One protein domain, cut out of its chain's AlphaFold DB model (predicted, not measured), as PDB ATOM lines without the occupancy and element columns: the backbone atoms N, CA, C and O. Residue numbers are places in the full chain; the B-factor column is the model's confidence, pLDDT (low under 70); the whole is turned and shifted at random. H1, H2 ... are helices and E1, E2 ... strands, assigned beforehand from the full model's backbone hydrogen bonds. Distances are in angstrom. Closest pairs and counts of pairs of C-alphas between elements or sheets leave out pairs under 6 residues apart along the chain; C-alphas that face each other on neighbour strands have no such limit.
ATOM      1  N   PHE A 192      11.551  20.942 -46.257       85.25
ATOM      2  CA  PHE A 192      12.266  19.736 -46.619       85.25
ATOM      3  C   PHE A 192      11.707  18.528 -45.876       85.25
ATOM      4  O   PHE A 192      11.486  18.595 -44.672       85.25
ATOM      5  N   ALA A 193      11.512  17.415 -46.578       87.62
ATOM      6  CA  ALA A 193      11.007  16.181 -45.996       87.62
ATOM      7  C   ALA A 193      11.859  14.984 -46.416       87.62
ATOM      8  O   ALA A 193      12.163  14.813 -47.604       87.62
ATOM      9  N   VAL A 194      12.232  14.157 -45.435       89.12
ATOM     10  CA  VAL A 194      12.993  12.930 -45.669       89.12
ATOM     11  C   VAL A 194      12.076  11.727 -45.829       89.12
ATOM     12  O   VAL A 194      11.082  11.573 -45.116       89.12
ATOM     13  N   GLU A 195      12.446  10.844 -46.749       89.56
ATOM     14  CA  GLU A 195      11.827   9.526 -46.854       89.56
ATOM     15  C   GLU A 195      12.234   8.646 -45.665       89.56
ATOM     16  O   GLU A 195      13.365   8.716 -45.172       89.56
ATOM     17  N   ASN A 196      11.323   7.783 -45.208       90.50
ATOM     18  CA  ASN A 196      11.643   6.822 -44.158       90.50
ATOM     19  C   ASN A 196      12.236   5.544 -44.754       90.50
ATOM     20  O   ASN A 196      11.506   4.625 -45.125       90.50
ATOM     21  N   VAL A 197      13.561   5.481 -44.812       87.19
ATOM     22  CA  VAL A 197      14.303   4.305 -45.280       87.19
ATOM     23  C   VAL A 197      14.980   3.625 -44.092       87.19
ATOM     24  O   VAL A 197      15.286   4.270 -43.088       87.19
ATOM     25  N   ALA A 198      15.181   2.310 -44.185       86.00
ATOM     26  CA  ALA A 198      16.005   1.598 -43.221       86.00
ATOM     27  C   ALA A 198      17.478   1.986 -43.418       86.00
ATOM     28  O   ALA A 198      17.976   1.972 -44.542       86.00
ATOM     29  N   MET A 199      18.179   2.330 -42.338       86.50
ATOM     30  CA  MET A 199      19.625   2.586 -42.415       86.50
ATOM     31  C   MET A 199      20.445   1.289 -42.482       86.50
ATOM     32  O   MET A 199      21.612   1.327 -42.853       86.50
ATOM     33  N   ASP A 200      19.843   0.154 -42.100       86.44
ATOM     34  CA  ASP A 200      20.459  -1.182 -42.072       86.44
ATOM     35  C   ASP A 200      21.814  -1.242 -41.338       86.44
ATOM     36  O   ASP A 200      22.668  -2.089 -41.610       86.44
ATOM     37  N   LEU A 201      22.004  -0.347 -40.366       85.38
ATOM     38  CA  LEU A 201      23.179  -0.318 -39.507       85.38
ATOM     39  C   LEU A 201      23.071  -1.380 -38.401       85.38
ATOM     40  O   LEU A 201      21.969  -1.661 -37.913       85.38
ATOM     41  N   PRO A 202      24.199  -1.955 -37.942       84.38
ATOM     42  CA  PRO A 202      24.201  -2.792 -36.750       84.38
ATOM     43  C   PRO A 202      23.599  -2.048 -35.548       84.38
ATOM     44  O   PRO A 202      23.807  -0.843 -35.374       84.38
ATOM     45  N   ILE A 203      22.865  -2.764 -34.696       72.19
ATOM     46  CA  ILE A 203      22.383  -2.210 -33.421       72.19
ATOM     47  C   ILE A 203      23.608  -1.781 -32.602       72.19
ATOM     48  O   ILE A 203      24.579  -2.533 -32.518       72.19
ATOM     49  N   SER A 204      23.565  -0.573 -32.026       74.25
ATOM     50  CA  SER A 204      24.684   0.057 -31.299       74.25
ATOM     51  C   SER A 204      25.875   0.519 -32.155       74.25
ATOM     52  O   SER A 204      26.900   0.904 -31.593       74.25
ATOM     53  N   ALA A 205      25.772   0.513 -33.490       84.50
ATOM     54  CA  ALA A 205      26.732   1.227 -34.334       84.50
ATOM     55  C   ALA A 205      26.612   2.744 -34.119       84.50
ATOM     56  O   ALA A 205      25.517   3.257 -33.887       84.50
ATOM     57  N   GLN A 206      27.732   3.459 -34.234       89.12
ATOM     58  CA  GLN A 206      27.738   4.919 -34.234       89.12
ATOM     59  C   GLN A 206      27.759   5.450 -35.655       89.12
ATOM     60  O   GLN A 206      28.471   4.928 -36.512       89.12
ATOM     61  N   TYR A 207      27.013   6.518 -35.889       90.56
ATOM     62  CA  TYR A 207      27.039   7.250 -37.143       90.56
ATOM     63  C   TYR A 207      27.223   8.744 -36.861       90.56
ATOM     64  O   TYR A 207      26.962   9.230 -35.755       90.56
ATOM     65  N   THR A 208      27.717   9.485 -37.849       92.50
ATOM     66  CA  THR A 208      28.025  10.911 -37.679       92.50
ATOM     67  C   THR A 208      27.364  11.780 -38.730       92.50
ATOM     68  O   THR A 208      27.090  11.316 -39.830       92.50
ATOM     69  N   ILE A 209      27.163  13.057 -38.416       92.75
ATOM     70  CA  ILE A 209      26.818  14.079 -39.404       92.75
ATOM     71  C   ILE A 209      27.603  15.359 -39.141       92.75
ATOM     72  O   ILE A 209      27.764  15.778 -37.991       92.75
ATOM     73  N   THR A 210      28.099  15.983 -40.208       92.38
ATOM     74  CA  THR A 210      28.767  17.285 -40.116       92.38
ATOM     75  C   THR A 210      27.759  18.392 -40.392       92.38
ATOM     76  O   THR A 210      26.954  18.274 -41.312       92.38
ATOM     77  N   TYR A 211      27.794  19.479 -39.624       91.12
ATOM     78  CA  TYR A 211      26.877  20.599 -39.800       91.12
ATOM     79  C   TYR A 211      27.529  21.969 -39.592       91.12
ATOM     80  O   TYR A 211      28.515  22.108 -38.859       91.12
ATOM     81  N   ASP A 212      26.925  22.973 -40.227       89.94
ATOM     82  CA  ASP A 212      27.091  24.390 -39.908       89.94
ATOM     83  C   ASP A 212      25.756  24.955 -39.419       89.94
ATOM     84  O   ASP A 212      24.700  24.582 -39.929       89.94
ATOM     85  N   LEU A 213      25.801  25.862 -38.446       89.31
ATOM     86  CA  LEU A 213      24.629  26.591 -37.965       89.31
ATOM     87  C   LEU A 213      24.979  28.069 -37.858       89.31
ATOM     88  O   LEU A 213      25.891  28.430 -37.118       89.31
ATOM     89  N   GLN A 214      24.234  28.912 -38.564       88.62
ATOM     90  CA  GLN A 214      24.421  30.354 -38.535       88.62
ATOM     91  C   GLN A 214      23.109  31.051 -38.180       88.62
ATOM     92  O   GLN A 214      22.120  30.912 -38.897       88.62
ATOM     93  N   ILE A 215      23.117  31.810 -37.085       86.50
ATOM     94  CA  ILE A 215      22.017  32.672 -36.635       86.50
ATOM     95  C   ILE A 215      22.650  34.001 -36.196       86.50
ATOM     96  O   ILE A 215      23.015  34.149 -35.028       86.50
ATOM     97  N   PRO A 216      22.841  34.962 -37.120       80.62
ATOM     98  CA  PRO A 216      23.574  36.197 -36.839       80.62
ATOM     99  C   PRO A 216      22.966  37.025 -35.703       80.62
ATOM    100  O   PRO A 216      23.700  37.600 -34.908       80.62
ATOM    101  N   ASP A 217      21.636  37.038 -35.585       79.75
ATOM    102  CA  ASP A 217      20.938  37.805 -34.546       79.75
ATOM    103  C   ASP A 217      21.142  37.245 -33.131       79.75
ATOM    104  O   ASP A 217      20.935  37.955 -32.148       79.75
ATOM    105  N   GLU A 218      21.561  35.982 -33.017       79.31
ATOM    106  CA  GLU A 218      21.938  35.348 -31.750       79.31
ATOM    107  C   GLU A 218      23.470  35.223 -31.594       79.31
ATOM    108  O   GLU A 218      23.923  34.597 -30.640       79.31
ATOM    109  N   ASP A 219      24.264  35.820 -32.497       80.75
ATOM    110  CA  ASP A 219      25.735  35.699 -32.557       80.75
ATOM    111  C   ASP A 219      26.220  34.236 -32.652       80.75
ATOM    112  O   ASP A 219      27.224  33.824 -32.068       80.75
ATOM    113  N   ILE A 220      25.465  33.409 -33.382       82.12
ATOM    114  CA  ILE A 220      25.772  31.992 -33.587       82.12
ATOM    115  C   ILE A 220      26.385  31.813 -34.969       82.12
ATOM    116  O   ILE A 220      25.735  32.071 -35.983       82.12
ATOM    117  N   ASP A 221      27.614  31.304 -35.007       85.56
ATOM    118  CA  ASP A 221      28.282  30.854 -36.230       85.56
ATOM    119  C   ASP A 221      29.110  29.591 -35.959       85.56
ATOM    120  O   ASP A 221      30.311  29.616 -35.681       85.56
ATOM    121  N   PHE A 222      28.443  28.444 -35.980       86.12
ATOM    122  CA  PHE A 222      29.092  27.149 -35.865       86.12
ATOM    123  C   PHE A 222      29.488  26.649 -37.242       86.12
ATOM    124  O   PHE A 222      28.642  26.472 -38.114       86.12
ATOM    125  N   LYS A 223      30.780  26.364 -37.411       86.94
ATOM    126  CA  LYS A 223      31.337  25.783 -38.631       86.94
ATOM    127  C   LYS A 223      31.947  24.410 -38.362       86.94
ATOM    128  O   LYS A 223      32.642  24.215 -37.362       86.94
ATOM    129  N   ASN A 224      31.717  23.487 -39.289       85.75
ATOM    130  CA  ASN A 224      32.239  22.125 -39.368       85.75
ATOM    131  C   ASN A 224      32.103  21.344 -38.055       85.75
ATOM    132  O   ASN A 224      33.024  20.635 -37.645       85.75
ATOM    133  N   LYS A 225      30.972  21.491 -37.361       89.94
ATOM    134  CA  LYS A 225      30.700  20.709 -36.155       89.94
ATOM    135  C   LYS A 225      30.303  19.297 -36.552       89.94
ATOM    136  O   LYS A 225      29.586  19.107 -37.524       89.94
ATOM    137  N   VAL A 226      30.759  18.314 -35.786       89.88
ATOM    138  CA  VAL A 226      30.416  16.907 -35.998       89.88
ATOM    139  C   VAL A 226      29.517  16.468 -34.855       89.88
ATOM    140  O   VAL A 226      29.879  16.624 -33.688       89.88
ATOM    141  N   LEU A 227      28.345  15.943 -35.192       90.25
ATOM    142  CA  LEU A 227      27.450  15.282 -34.253       90.25
ATOM    143  C   LEU A 227      27.630  13.771 -34.391       90.25
ATOM    144  O   LEU A 227      27.594  13.247 -35.503       90.25
ATOM    145  N   VAL A 228      27.816  13.090 -33.262       90.50
ATOM    146  CA  VAL A 228      27.896  11.627 -33.175       90.50
ATOM    147  C   VAL A 228      26.607  11.111 -32.549       90.50
ATOM    148  O   VAL A 228      26.132  11.666 -31.554       90.50
ATOM    149  N   MET A 229      26.048  10.065 -33.143       88.38
ATOM    150  CA  MET A 229      24.786   9.454 -32.749       88.38
ATOM    151  C   MET A 229      24.962   7.948 -32.609       88.38
ATOM    152  O   MET A 229      25.701   7.332 -33.377       88.38
ATOM    153  N   ASP A 230      24.256   7.364 -31.648       86.81
ATOM    154  CA  ASP A 230      24.125   5.919 -31.525       86.81
ATOM    155  C   ASP A 230      22.897   5.472 -32.333       86.81
ATOM    156  O   ASP A 230      21.847   6.115 -32.287       86.81
ATOM    157  N   ASN A 231      23.019   4.383 -33.093       81.62
ATOM    158  CA  ASN A 231      21.902   3.793 -33.825       81.62
ATOM    159  C   ASN A 231      20.936   3.108 -32.843       81.62
ATOM    160  O   ASN A 231      21.121   1.937 -32.487       81.62
ATOM    161  N   GLU A 232      19.932   3.858 -32.385       70.75
ATOM    162  CA  GLU A 232      18.878   3.388 -31.478       70.75
ATOM    163  C   GLU A 232      17.591   3.009 -32.230       70.75
ATOM    164  O   GLU A 232      16.842   2.141 -31.768       70.75
ATOM    165  N   THR A 233      17.340   3.602 -33.405       67.00
ATOM    166  CA  THR A 233      16.201   3.276 -34.274       67.00
ATOM    167  C   THR A 233      16.636   3.053 -35.726       67.00
ATOM    168  O   THR A 233      17.473   3.762 -36.260       67.00
ATOM    169  N   ASN A 234      16.034   2.082 -36.423       67.06
ATOM    170  CA  ASN A 234      16.473   1.723 -37.783       67.06
ATOM    171  C   ASN A 234      15.971   2.660 -38.902       67.06
ATOM    172  O   ASN A 234      16.255   2.382 -40.064       67.06
ATOM    173  N   GLY A 235      15.206   3.719 -38.608       84.00
ATOM    174  CA  GLY A 235      14.545   4.545 -39.629       84.00
ATOM    175  C   GLY A 235      15.130   5.950 -39.764       84.00
ATOM    176  O   GLY A 235      15.127   6.709 -38.795       84.00
ATOM    177  N   THR A 236      15.520   6.346 -40.982       88.44
ATOM    178  CA  THR A 236      16.104   7.671 -41.290       88.44
ATOM    179  C   THR A 236      15.242   8.836 -40.789       88.44
ATOM    180  O   THR A 236      15.761   9.869 -40.376       88.44
ATOM    181  N   ARG A 237      13.913   8.686 -40.794       89.12
ATOM    182  CA  ARG A 237      12.970   9.757 -40.445       89.12
ATOM    183  C   ARG A 237      13.060  10.184 -38.976       89.12
ATOM    184  O   ARG A 237      13.089  11.378 -38.685       89.12
ATOM    185  N   ALA A 238      13.090   9.209 -38.069       86.44
ATOM    186  CA  ALA A 238      13.144   9.447 -36.625       86.44
ATOM    187  C   ALA A 238      14.519   9.980 -36.203       86.44
ATOM    188  O   ALA A 238      14.626  10.910 -35.400       86.44
ATOM    189  N   GLU A 239      15.571   9.432 -36.806       88.75
ATOM    190  CA  GLU A 239      16.942   9.876 -36.577       88.75
ATOM    191  C   GLU A 239      17.167  11.300 -37.098       88.75
ATOM    192  O   GLU A 239      17.740  12.127 -36.390       88.75
ATOM    193  N   PHE A 240      16.628  11.646 -38.274       90.19
ATOM    194  CA  PHE A 240      16.691  13.010 -38.805       90.19
ATOM    195  C   PHE A 240      16.057  14.014 -37.836       90.19
ATOM    196  O   PHE A 240      16.669  15.029 -37.512       90.19
ATOM    197  N   GLU A 241      14.867  13.720 -37.309       87.25
ATOM    198  CA  GLU A 241      14.212  14.581 -36.317       87.25
ATOM    199  C   GLU A 241      15.057  14.740 -35.042       87.25
ATOM    200  O   GLU A 241      15.213  15.853 -34.534       87.25
ATOM    201  N   THR A 242      15.672  13.654 -34.573       87.19
ATOM    202  CA  THR A 242      16.538  13.659 -33.386       87.19
ATOM    203  C   THR A 242      17.805  14.488 -33.607       87.19
ATOM    204  O   THR A 242      18.209  15.247 -32.723       87.19
ATOM    205  N   ILE A 243      18.414  14.401 -34.791       89.69
ATOM    206  CA  ILE A 243      19.583  15.197 -35.188       89.69
ATOM    207  C   ILE A 243      19.233  16.680 -35.226       89.69
ATOM    208  O   ILE A 243      19.932  17.484 -34.612       89.69
ATOM    209  N   ILE A 244      18.137  17.047 -35.896       90.00
ATOM    210  CA  ILE A 244      17.667  18.434 -35.960       90.00
ATOM    211  C   ILE A 244      17.407  18.975 -34.549       90.00
ATOM    212  O   ILE A 244      17.864  20.068 -34.215       90.00
ATOM    213  N   HIS A 245      16.746  18.185 -33.698       86.19
ATOM    214  CA  HIS A 245      16.508  18.538 -32.302       86.19
ATOM    215  C   HIS A 245      17.808  18.751 -31.531       86.19
ATOM    216  O   HIS A 245      17.951  19.756 -30.838       86.19
ATOM    217  N   ARG A 246      18.782  17.847 -31.673       86.12
ATOM    218  CA  ARG A 246      20.087  17.984 -31.023       86.12
ATOM    219  C   ARG A 246      20.869  19.181 -31.545       86.12
ATOM    220  O   ARG A 246      21.503  19.826 -30.735       86.12
ATOM    221  N   ILE A 247      20.838  19.503 -32.836       87.75
ATOM    222  CA  ILE A 247      21.595  20.644 -33.377       87.75
ATOM    223  C   ILE A 247      20.989  21.971 -32.909       87.75
ATOM    224  O   ILE A 247      21.707  22.838 -32.415       87.75
ATOM    225  N   LEU A 248      19.673  22.125 -33.050       82.69
ATOM    226  CA  LEU A 248      19.003  23.407 -32.839       82.69
ATOM    227  C   LEU A 248      18.657  23.672 -31.367       82.69
ATOM    228  O   LEU A 248      18.520  24.821 -30.982       82.69
ATOM    229  N   ASN A 249      18.581  22.669 -30.490       73.94
ATOM    230  CA  ASN A 249      18.398  22.933 -29.053       73.94
ATOM    231  C   ASN A 249      19.709  23.135 -28.278       73.94
ATOM    232  O   ASN A 249      19.671  23.313 -27.061       73.94
ATOM    233  N   LEU A 250      20.872  23.137 -28.943       59.44
ATOM    234  CA  LEU A 250      22.165  23.344 -28.276       59.44
ATOM    235  C   LEU A 250      22.377  24.770 -27.765       59.44
ATOM    236  O   LEU A 250      23.230  24.961 -26.898       59.44
ATOM    237  N   VAL A 251      21.654  25.761 -28.296       57.19
ATOM    238  CA  VAL A 251      21.985  27.172 -28.048       57.19
ATOM    239  C   VAL A 251      20.857  27.956 -27.371       57.19
ATOM    240  O   VAL A 251      21.138  28.704 -26.435       57.19
ATOM    241  N   SER A 252      19.585  27.766 -27.754       60.53
ATOM    242  CA  SER A 252      18.437  28.376 -27.058       60.53
ATOM    243  C   SER A 252      17.099  27.667 -27.352       60.53
ATOM    244  O   SER A 252      16.927  27.042 -28.395       60.53
ATOM    245  N   ASN A 253      16.097  27.815 -26.469       58.72
ATOM    246  CA  ASN A 253      14.742  27.236 -26.629       58.72
ATOM    247  C   ASN A 253      13.899  27.874 -27.764       58.72
ATOM    248  O   ASN A 253      12.695  27.634 -27.833       58.72
ATOM    249  N   ARG A 254      14.470  28.753 -28.597       61.09
ATOM    250  CA  ARG A 254      13.745  29.497 -29.651       61.09
ATOM    251  C   ARG A 254      14.078  29.036 -31.067       61.09
ATOM    252  O   ARG A 254      13.565  29.593 -32.035       61.09
ATOM    253  N   GLN A 255      14.944  28.044 -31.211       72.81
ATOM    254  CA  GLN A 255      15.481  27.676 -32.519       72.81
ATOM    255  C   GLN A 255      14.614  26.638 -33.216       72.81
ATOM    256  O   GLN A 255      14.395  26.745 -34.420       72.81
ATOM    257  N   LEU A 256      14.044  25.699 -32.463       79.12
ATOM    258  CA  LEU A 256      13.239  24.625 -33.017       79.12
ATOM    259  C   LEU A 256      11.973  24.372 -32.205       79.12
ATOM    260  O   LEU A 256      12.016  24.168 -30.995       79.12
ATOM    261  N   LEU A 257      10.853  24.288 -32.915       83.44
ATOM    262  CA  LEU A 257       9.612  23.725 -32.414       83.44
ATOM    263  C   LEU A 257       9.498  22.262 -32.864       83.44
ATOM    264  O   LEU A 257       9.553  21.976 -34.062       83.44
ATOM    265  N   THR A 258       9.342  21.343 -31.908       78.06
ATOM    266  CA  THR A 258       9.176  19.903 -32.168       78.06
ATOM    267  C   THR A 258       7.809  19.395 -31.749       78.06
ATOM    268  O   THR A 258       7.280  19.816 -30.718       78.06
ATOM    269  N   GLY A 259       7.285  18.421 -32.496       66.06
ATOM    270  CA  GLY A 259       5.925  17.919 -32.312       66.06
ATOM    271  C   GLY A 259       4.910  18.899 -32.900       66.06
ATOM    272  O   GLY A 259       5.108  20.106 -32.823       66.06
ATOM    273  N   GLY A 260       3.814  18.405 -33.482       62.09
ATOM    274  CA  GLY A 260       2.787  19.223 -34.157       62.09
ATOM    275  C   GLY A 260       2.085  20.301 -33.308       62.09
ATOM    276  O   GLY A 260       1.091  20.865 -33.745       62.09
ATOM    277  N   GLY A 261       2.565  20.608 -32.100       67.88
ATOM    278  CA  GLY A 261       2.123  21.760 -31.322       67.88
ATOM    279  C   GLY A 261       2.512  23.090 -31.975       67.88
ATOM    280  O   GLY A 261       3.453  23.163 -32.763       67.88
ATOM    281  N   GLY A 262       1.763  24.144 -31.650       76.31
ATOM    282  CA  GLY A 262       2.065  25.512 -32.073       76.31
ATOM    283  C   GLY A 262       3.067  26.208 -31.148       76.31
ATOM    284  O   GLY A 262       3.198  25.856 -29.975       76.31
ATOM    285  N   GLY A 263       3.779  27.204 -31.670       81.94
ATOM    286  CA  GLY A 263       4.837  27.895 -30.938       81.94
ATOM    287  C   GLY A 263       5.685  28.814 -31.811       81.94
ATOM    288  O   GLY A 263       5.532  28.872 -33.027       81.94
ATOM    289  N   VAL A 264       6.590  29.550 -31.164       84.44
ATOM    290  CA  VAL A 264       7.394  30.608 -31.786       84.44
ATOM    291  C   VAL A 264       8.841  30.133 -31.915       84.44
ATOM    292  O   VAL A 264       9.512  29.974 -30.896       84.44
ATOM    293  N   ALA A 265       9.314  29.897 -33.141       87.94
ATOM    294  CA  ALA A 265      10.671  29.404 -33.395       87.94
ATOM    295  C   ALA A 265      11.208  29.791 -34.785       87.94
ATOM    296  O   ALA A 265      10.439  30.207 -35.653       87.94
ATOM    297  N   TYR A 266      12.522  29.639 -35.005       88.62
ATOM    298  CA  TYR A 266      13.130  29.759 -36.341       88.62
ATOM    299  C   TYR A 266      12.767  28.593 -37.259       88.62
ATOM    300  O   TYR A 266      12.608  28.803 -38.458       88.62
ATOM    301  N   PHE A 267      12.639  27.384 -36.717       90.12
ATOM    302  CA  PHE A 267      12.299  26.182 -37.470       90.12
ATOM    303  C   PHE A 267      11.171  25.411 -36.785       90.12
ATOM    304  O   PHE A 267      11.058  25.419 -35.556       90.12
ATOM    305  N   GLN A 268      10.379  24.686 -37.571       88.69
ATOM    306  CA  GLN A 268       9.487  23.639 -37.074       88.69
ATOM    307  C   GLN A 268       9.874  22.315 -37.727       88.69
ATOM    308  O   GLN A 268      10.103  22.263 -38.933       88.69
ATOM    309  N   SER A 269       9.959  21.255 -36.928       88.19
ATOM    310  CA  SER A 269      10.200  19.895 -37.406       88.19
ATOM    311  C   SER A 269       9.213  18.940 -36.759       88.19
ATOM    312  O   SER A 269       8.913  19.048 -35.566       88.19
ATOM    313  N   PHE A 270       8.697  18.004 -37.542       84.62
ATOM    314  CA  PHE A 270       7.823  16.954 -37.037       84.62
ATOM    315  C   PHE A 270       7.801  15.804 -38.023       84.62
ATOM    316  O   PHE A 270       7.595  16.018 -39.210       84.62
ATOM    317  N   ASN A 271       7.943  14.570 -37.544       83.69
ATOM    318  CA  ASN A 271       7.787  13.391 -38.381       83.69
ATOM    319  C   ASN A 271       8.685  13.527 -39.635       83.69
ATOM    320  O   ASN A 271       8.205  13.508 -40.767       83.69
ATOM    321  N   GLY A 272       9.983  13.765 -39.436       83.19
ATOM    322  CA  GLY A 272      11.023  13.853 -40.476       83.19
ATOM    323  C   GLY A 272      10.821  14.837 -41.636       83.19
ATOM    324  O   GLY A 272      11.471  14.696 -42.669       83.19
ATOM    325  N   TRP A 273       9.965  15.841 -41.496       88.31
ATOM    326  CA  TRP A 273      10.087  17.056 -42.295       88.31
ATOM    327  C   TRP A 273      10.474  18.219 -41.390       88.31
ATOM    328  O   TRP A 273      10.253  18.186 -40.181       88.31
ATOM    329  N   ILE A 274      11.079  19.231 -41.992       90.31
ATOM    330  CA  ILE A 274      11.526  20.462 -41.358       90.31
ATOM    331  C   ILE A 274      11.183  21.638 -42.261       90.31
ATOM    332  O   ILE A 274      11.320  21.568 -43.484       90.31
ATOM    333  N   MET A 275      10.751  22.733 -41.648       88.00
ATOM    334  CA  MET A 275      10.517  23.996 -42.324       88.00
ATOM    335  C   MET A 275      11.201  25.149 -41.598       88.00
ATOM    336  O   MET A 275      11.278  25.165 -40.368       88.00
ATOM    337  N   GLY A 276      11.665  26.130 -42.365       89.44
ATOM    338  CA  GLY A 276      12.015  27.443 -41.847       89.44
ATOM    339  C   GLY A 276      10.770  28.278 -41.549       89.44
ATOM    340  O   GLY A 276       9.704  28.073 -42.126       89.44
ATOM    341  N   GLY A 277      10.918  29.239 -40.649       87.62
ATOM    342  CA  GLY A 277       9.922  30.269 -40.406       87.62
ATOM    343  C   GLY A 277       9.971  31.360 -41.473       87.62
ATOM    344  O   GLY A 277      11.032  31.701 -41.990       87.62
ATOM    345  N   ASP A 278       8.821  31.948 -41.782       83.94
ATOM    346  CA  ASP A 278       8.667  33.093 -42.696       83.94
ATOM    347  C   ASP A 278       9.145  34.447 -42.105       83.94
ATOM    348  O   ASP A 278       9.164  35.493 -42.773       83.94
ATOM    349  N   GLY A 279       9.544  34.451 -40.830       83.00
ATOM    350  CA  GLY A 279       9.924  35.657 -40.100       83.00
ATOM    351  C   GLY A 279       8.766  36.618 -39.831       83.00
ATOM    352  O   GLY A 279       8.994  37.824 -39.727       83.00
ATOM    353  N   SER A 280       7.528  36.119 -39.774       81.50
ATOM    354  CA  SER A 280       6.328  36.895 -39.425       81.50
ATOM    355  C   SER A 280       6.311  37.375 -37.970       81.50
ATOM    356  O   SER A 280       5.716  38.417 -37.694       81.50
ATOM    357  N   ALA A 281       6.960  36.660 -37.042       80.25
ATOM    358  CA  ALA A 281       7.059  37.068 -35.640       80.25
ATOM    359  C   ALA A 281       8.279  37.970 -35.399       80.25
ATOM    360  O   ALA A 281       8.133  39.064 -34.858       80.25
ATOM    361  N   PHE A 282       9.468  37.540 -35.834       80.38
ATOM    362  CA  PHE A 282      10.692  38.347 -35.807       80.38
ATOM    363  C   PHE A 282      11.525  38.071 -37.055       80.38
ATOM    364  O   PHE A 282      11.726  36.915 -37.416       80.38
ATOM    365  N   LYS A 283      12.026  39.121 -37.709       78.38
ATOM    366  CA  LYS A 283      12.952  38.978 -38.839       78.38
ATOM    367  C   LYS A 283      14.341  38.614 -38.325       78.38
ATOM    368  O   LYS A 283      14.772  39.206 -37.343       78.38
ATOM    369  N   GLY A 284      14.991  37.672 -39.005       76.94
ATOM    370  CA  GLY A 284      16.332  37.212 -38.656       76.94
ATOM    371  C   GLY A 284      16.724  35.943 -39.393       76.94
ATOM    372  O   GLY A 284      16.040  34.933 -39.289       76.94
ATOM    373  N   ALA A 285      17.789  35.964 -40.185       83.50
ATOM    374  CA  ALA A 285      18.154  34.784 -40.964       83.50
ATOM    375  C   ALA A 285      18.710  33.681 -40.051       83.50
ATOM    376  O   ALA A 285      19.599  33.937 -39.241       83.50
ATOM    377  N   ALA A 286      18.239  32.450 -40.230       87.75
ATOM    378  CA  ALA A 286      18.869  31.272 -39.650       87.75
ATOM    379  C   ALA A 286      19.117  30.234 -40.747       87.75
ATOM    380  O   ALA A 286      18.217  29.920 -41.526       87.75
ATOM    381  N   THR A 287      20.331  29.696 -40.810       90.31
ATOM    382  CA  THR A 287      20.717  28.695 -41.811       90.31
ATOM    383  C   THR A 287      21.357  27.501 -41.121       90.31
ATOM    384  O   THR A 287      22.333  27.649 -40.384       90.31
ATOM    385  N   LEU A 288      20.799  26.319 -41.377       90.50
ATOM    386  CA  LEU A 288      21.356  25.027 -41.002       90.50
ATOM    387  C   LEU A 288      21.856  24.328 -42.265       90.50
ATOM    388  O   LEU A 288      21.078  24.075 -43.182       90.50
ATOM    389  N   THR A 289      23.133  23.970 -42.286       91.56
ATOM    390  CA  THR A 289      23.742  23.244 -43.402       91.56
ATOM    391  C   THR A 289      24.199  21.881 -42.918       91.56
ATOM    392  O   THR A 289      25.053  21.797 -42.040       91.56
ATOM    393  N   LEU A 290      23.664  20.808 -43.493       90.81
ATOM    394  CA  LEU A 290      24.110  19.439 -43.251       90.81
ATOM    395  C   LEU A 290      25.084  19.014 -44.351       90.81
ATOM    396  O   LEU A 290      24.861  19.283 -45.531       90.81
ATOM    397  N   LYS A 291      26.169  18.348 -43.968       89.69
ATOM    398  CA  LYS A 291      27.274  17.975 -44.851       89.69
ATOM    399  C   LYS A 291      27.656  16.523 -44.654       89.69
ATOM    400  O   LYS A 291      27.769  16.054 -43.520       89.69
ATOM    401  N   LYS A 292      27.952  15.868 -45.771       88.00
ATOM    402  CA  LYS A 292      28.622  14.575 -45.788       88.00
ATOM    403  C   LYS A 292      30.097  14.740 -45.409       88.00
ATOM    404  O   LYS A 292      30.807  15.554 -46.001       88.00
ATOM    405  N   SER A 293      30.566  13.944 -44.458       83.81
ATOM    406  CA  SER A 293      31.981  13.752 -44.145       83.81
ATOM    407  C   SER A 293      32.575  12.650 -45.018       83.81
ATOM    408  O   SER A 293      31.974  11.600 -45.224       83.81
ATOM    409  N   LEU A 294      33.799  12.859 -45.505       73.62
ATOM    410  CA  LEU A 294      34.544  11.842 -46.262       73.62
ATOM    411  C   LEU A 294      35.308  10.860 -45.360       73.62
ATOM    412  O   LEU A 294      35.835   9.867 -45.850       73.62
ATOM    413  N   ASN A 295      35.381  11.141 -44.055       77.31
ATOM    414  CA  ASN A 295      36.215  10.403 -43.101       77.31
ATOM    415  C   ASN A 295      35.402   9.579 -42.085       77.31
ATOM    416  O   ASN A 295      35.986   9.003 -41.170       77.31
ATOM    417  N   ALA A 296      34.072   9.572 -42.195       78.44
ATOM    418  CA  ALA A 296      33.198   8.831 -41.293       78.44
ATOM    419  C   ALA A 296      32.991   7.395 -41.793       78.44
ATOM    420  O   ALA A 296      32.780   7.177 -42.982       78.44
ATOM    421  N   GLU A 297      33.029   6.421 -40.879       82.81
ATOM    422  CA  GLU A 297      32.718   5.017 -41.189       82.81
ATOM    423  C   GLU A 297      31.247   4.848 -41.600       82.81
ATOM    424  O   GLU A 297      30.950   4.193 -42.596       82.81
ATOM    425  N   TYR A 298      30.343   5.521 -40.879       89.00
ATOM    426  CA  TYR A 298      28.933   5.665 -41.226       89.00
ATOM    427  C   TYR A 298      28.547   7.146 -41.151       89.00
ATOM    428  O   TYR A 298      28.529   7.741 -40.069       89.00
ATOM    429  N   ASP A 299      28.250   7.753 -42.301       91.94
ATOM    430  CA  ASP A 299      27.762   9.130 -42.374       91.94
ATOM    431  C   ASP A 299      26.246   9.147 -42.564       91.94
ATOM    432  O   ASP A 299      25.713   8.532 -43.489       91.94
ATOM    433  N   PHE A 300      25.539   9.868 -41.695       91.81
ATOM    434  CA  PHE A 300      24.085   9.942 -41.753       91.81
ATOM    435  C   PHE A 300      23.576  10.515 -43.081       91.81
ATOM    436  O   PHE A 300      22.501  10.139 -43.551       91.81
ATOM    437  N   PHE A 301      24.348  11.414 -43.703       90.69
ATOM    438  CA  PHE A 301      23.974  12.070 -44.950       90.69
ATOM    439  C   PHE A 301      23.740  11.058 -46.081       90.69
ATOM    440  O   PHE A 301      22.879  11.271 -46.934       90.69
ATOM    441  N   ASP A 302      24.434   9.916 -46.056       90.06
ATOM    442  CA  ASP A 302      24.301   8.869 -47.073       90.06
ATOM    443  C   ASP A 302      22.930   8.184 -47.073       90.06
ATOM    444  O   ASP A 302      22.478   7.699 -48.121       90.06
ATOM    445  N   PHE A 303      22.233   8.204 -45.936       90.00
ATOM    446  CA  PHE A 303      20.894   7.633 -45.783       90.00
ATOM    447  C   PHE A 303      19.777   8.618 -46.133       90.00
ATOM    448  O   PHE A 303      18.615   8.217 -46.232       90.00
ATOM    449  N   LEU A 304      20.098   9.895 -46.355       89.44
ATOM    450  CA  LEU A 304      19.098  10.911 -46.648       89.44
ATOM    451  C   LEU A 304      18.560  10.774 -48.077       89.44
ATOM    452  O   LEU A 304      19.304  10.727 -49.065       89.44
ATOM    453  N   ARG A 305      17.233  10.733 -48.185       85.12
ATOM    454  CA  ARG A 305      16.475  10.667 -49.438       85.12
ATOM    455  C   ARG A 305      15.331  11.672 -49.385       85.12
ATOM    456  O   ARG A 305      14.744  11.848 -48.318       85.12
ATOM    457  N   ARG A 306      14.997  12.315 -50.509       81.94
ATOM    458  CA  ARG A 306      13.787  13.154 -50.563       81.94
ATOM    459  C   ARG A 306      12.527  12.294 -50.498       81.94
ATOM    460  O   ARG A 306      12.478  11.251 -51.140       81.94
ATOM    461  N   GLN A 307      11.515  12.756 -49.768       81.25
ATOM    462  CA  GLN A 307      10.236  12.050 -49.628       81.25
ATOM    463  C   GLN A 307       9.429  11.954 -50.942       81.25
ATOM    464  O   GLN A 307       8.682  11.006 -51.151       81.25
ATOM    465  N   ASP A 308       9.553  12.929 -51.843       72.94
ATOM    466  CA  ASP A 308       8.772  13.004 -53.087       72.94
ATOM    467  C   ASP A 308       9.288  12.071 -54.194       72.94
ATOM    468  O   ASP A 308       8.501  11.524 -54.966       72.94
ATOM    469  N   SER A 309      10.606  11.885 -54.272       72.19
ATOM    470  CA  SER A 309      11.277  11.169 -55.361       72.19
ATOM    471  C   SER A 309      12.084   9.949 -54.909       72.19
ATOM    472  O   SER A 309      12.589   9.209 -55.754       72.19
ATOM    473  N   ALA A 310      12.264   9.758 -53.596       75.19
ATOM    474  CA  ALA A 310      13.176   8.782 -52.996       75.19
ATOM    475  C   ALA A 310      14.633   8.879 -53.506       75.19
ATOM    476  O   ALA A 310      15.415   7.937 -53.355       75.19
ATOM    477  N   THR A 311      15.034  10.009 -54.101       79.44
ATOM    478  CA  THR A 311      16.392  10.191 -54.635       79.44
ATOM    479  C   THR A 311      17.395  10.525 -53.526       79.44
ATOM    480  O   THR A 311      17.050  11.306 -52.630       79.44
ATOM    481  N   PRO A 312      18.640  10.006 -53.594       80.94
ATOM    482  CA  PRO A 312      19.766  10.472 -52.779       80.94
ATOM    483  C   PRO A 312      19.907  11.989 -52.777       80.94
ATOM    484  O   PRO A 312      19.767  12.627 -53.820       80.94
ATOM    485  N   LEU A 313      20.179  12.562 -51.603       79.50
ATOM    486  CA  LEU A 313      20.514  13.978 -51.498       79.50
ATOM    487  C   LEU A 313      21.958  14.240 -51.917       79.50
ATOM    488  O   LEU A 313      22.842  13.405 -51.727       79.50
ATOM    489  N   VAL A 314      22.192  15.444 -52.433       83.12
ATOM    490  CA  VAL A 314      23.529  15.977 -52.701       83.12
ATOM    491  C   VAL A 314      23.959  16.815 -51.500       83.12
ATOM    492  O   VAL A 314      23.181  17.621 -50.997       83.12
ATOM    493  N   SER A 315      25.183  16.596 -51.024       81.69
ATOM    494  CA  SER A 315      25.794  17.416 -49.974       81.69
ATOM    495  C   SER A 315      26.400  18.683 -50.590       81.69
ATOM    496  O   SER A 315      27.080  18.555 -51.608       81.69
ATOM    497  N   PRO A 316      26.260  19.867 -49.961       86.75
ATOM    498  CA  PRO A 316      25.550  20.124 -48.703       86.75
ATOM    499  C   PRO A 316      24.025  20.249 -48.867       86.75
ATOM    500  O   PRO A 316      23.537  20.750 -49.875       86.75
ATOM    501  N   LEU A 317      23.271  19.858 -47.835       86.44
ATOM    502  CA  LEU A 317      21.848  20.189 -47.709       86.44
ATOM    503  C   LEU A 317      21.700  21.456 -46.867       86.44
ATOM    504  O   LEU A 317      21.994  21.437 -45.673       86.44
ATOM    505  N   GLU A 318      21.192  22.526 -47.469       88.12
ATOM    506  CA  GLU A 318      20.913  23.785 -46.779       88.12
ATOM    507  C   GLU A 318      19.427  23.934 -46.452       88.12
ATOM    508  O   GLU A 318      18.553  23.725 -47.295       88.12
ATOM    509  N   ILE A 319      19.148  24.319 -45.209       89.25
ATOM    510  CA  ILE A 319      17.808  24.569 -44.689       89.25
ATOM    511  C   ILE A 319      17.799  25.976 -44.110       89.25
ATOM    512  O   ILE A 319      18.521  26.285 -43.160       89.25
ATOM    513  N   HIS A 320      16.977  26.834 -44.697       89.38
ATOM    514  CA  HIS A 320      16.959  28.255 -44.410       89.38
ATOM    515  C   HIS A 320      15.639  28.695 -43.776       89.38
ATOM    516  O   HIS A 320      14.553  28.296 -44.201       89.38
ATOM    517  N   SER A 321      15.750  29.564 -42.779       89.38
ATOM    518  CA  SER A 321      14.660  30.282 -42.140       89.38
ATOM    519  C   SER A 321      14.859  31.784 -42.301       89.38
ATOM    520  O   SER A 321      15.964  32.318 -42.180       89.38
ATOM    521  N   CYS A 322      13.749  32.465 -42.550       86.81
ATOM    522  CA  CYS A 322      13.666  33.901 -42.771       86.81
ATOM    523  C   CYS A 322      13.541  34.716 -41.490       86.81
ATOM    524  O   CYS A 322      13.532  35.953 -41.514       86.81
ATOM    525  N   GLY A 323      13.361  34.013 -40.384       86.12
ATOM    526  CA  GLY A 323      13.046  34.585 -39.103       86.12
ATOM    527  C   GLY A 323      12.176  33.662 -38.297       86.12
ATOM    528  O   GLY A 323      11.745  32.590 -38.716       86.12
ATOM    529  N   VAL A 324      11.883  34.139 -37.109       85.81
ATOM    530  CA  VAL A 324      10.997  33.462 -36.192       85.81
ATOM    531  C   VAL A 324       9.566  33.587 -36.713       85.81
ATOM    532  O   VAL A 324       9.090  34.687 -37.004       85.81
ATOM    533  N   GLN A 325       8.871  32.459 -36.799       86.62
ATOM    534  CA  GLN A 325       7.451  32.374 -37.129       86.62
ATOM    535  C   GLN A 325       6.675  31.866 -35.912       86.62
ATOM    536  O   GLN A 325       7.194  31.083 -35.117       86.62
ATOM    537  N   ASN A 326       5.422  32.303 -35.763       87.00
ATOM    538  CA  ASN A 326       4.472  31.635 -34.875       87.00
ATOM    539  C   ASN A 326       3.768  30.515 -35.649       87.00
ATOM    540  O   ASN A 326       2.816  30.765 -36.391       87.00
ATOM    541  N   PHE A 327       4.260  29.290 -35.509       82.62
ATOM    542  CA  PHE A 327       3.654  28.120 -36.124       82.62
ATOM    543  C   PHE A 327       2.340  27.796 -35.416       82.62
ATOM    544  O   PHE A 327       2.294  27.689 -34.190       82.62
ATOM    545  N   LEU A 328       1.261  27.626 -36.181       75.31
ATOM    546  CA  LEU A 328      -0.083  27.383 -35.638       75.31
ATOM    547  C   LEU A 328      -0.291  25.941 -35.134       75.31
ATOM    548  O   LEU A 328      -1.363  25.629 -34.619       75.31
TER     549      LEU A 328
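AT A GLANCE: This is residues 192 to 328 of the 330 residues of an uncharacterized protein of Acinetobacter guillouiae (UniProt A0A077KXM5). A long, twisted five-strand sheet, curled like part of a barrel, wraps partway round one helix, H1, and a small three-strand sheet, E3 E5 E6, packs on another side of that helix. The short helix H2 grazes the large sheet near the start of E1 and the end of E7. The 137 printed residues hold two named helices and eight named strands, in the order E1 E2 H1 E3 E4 E5 E6 E7 H2 E8. The large sheet runs E2 E1 E7 E8 E4, antiparallel, and the small one E3 E5 E6, mixed; the class is mixed, helices and strands. The whole is compact, with a radius of gyration of the C-alphas of 14.6 A and spans of 43 by 28 by 25 A.

HOW THE PARTS SIT: Start at residues 192 to 193, which pair antiparallel with residues 273 to 274 of E6, residues 273 to 276. Next come the hairpin E1, residues 206 to 215, and E2, residues 220 to 230; N 213 and O 222 are 2.9 A apart, and E2 bends by 77 degrees at residue 223. H1, residues 236 to 248, is on one face of this large sheet, making two layers, a helix on one face of a sheet; the closest C-alphas of E2 and H1 are Leu 227 and Ile 243, 7.9 A. H1 also makes two layers with the small sheet of E3, residues 256 to 258, E5, residues 267 to 270, and E6, at a height over the sheet of 8.8 A. There N 257 and O 267 are 2.9 A apart across parallel E3 and E5, and N 275 and O 268 are 2.8 A apart across the hairpin E5 and E6. Look next at E7, residues 282 to 291, antiparallel to E1, with N 212 and O 289 at 2.9 A. E8, residues 317 to 327, bends by 85 degrees at residue 324; its pairing is staggered, with E7 over 317 to 324, N 319 and O 288 at 2.8 A, and with E4, residues 263 to 265, over 325 to 327, N 327 and O 263 at 2.8 A. The closest C-alphas of E6 and E8 are Gly 276 and Ser 321, 3.9 A. H2, residues 300 to 303, only grazes the large sheet with its residues 300 to 302. Every O i to N i+4 pair of H1 is within hydrogen-bond range, and H2 is too short for one.

IN THESE COORDINATES: Find C-alpha 206 at (27.738, 4.919, -34.234), where E1 begins its 28.4 A; E2 measures 26.2 A. H1 runs 18.1 A from C-alpha 236 at (16.104, 7.671, -41.290). E7 measures 27.8 A, and E8 runs 23.0 A to C-alpha 327 at (3.654, 28.120, -36.124).

THE WHOLE: The two C-alphas farthest apart are those of Pro 202 and Ser 280, 43.6 A. The printed part has no cut, and the link from H2 to E8, 13 residues, is long. The model's pLDDT is under 70 at residues 233 to 234, 250 to 254 and 259 to 261.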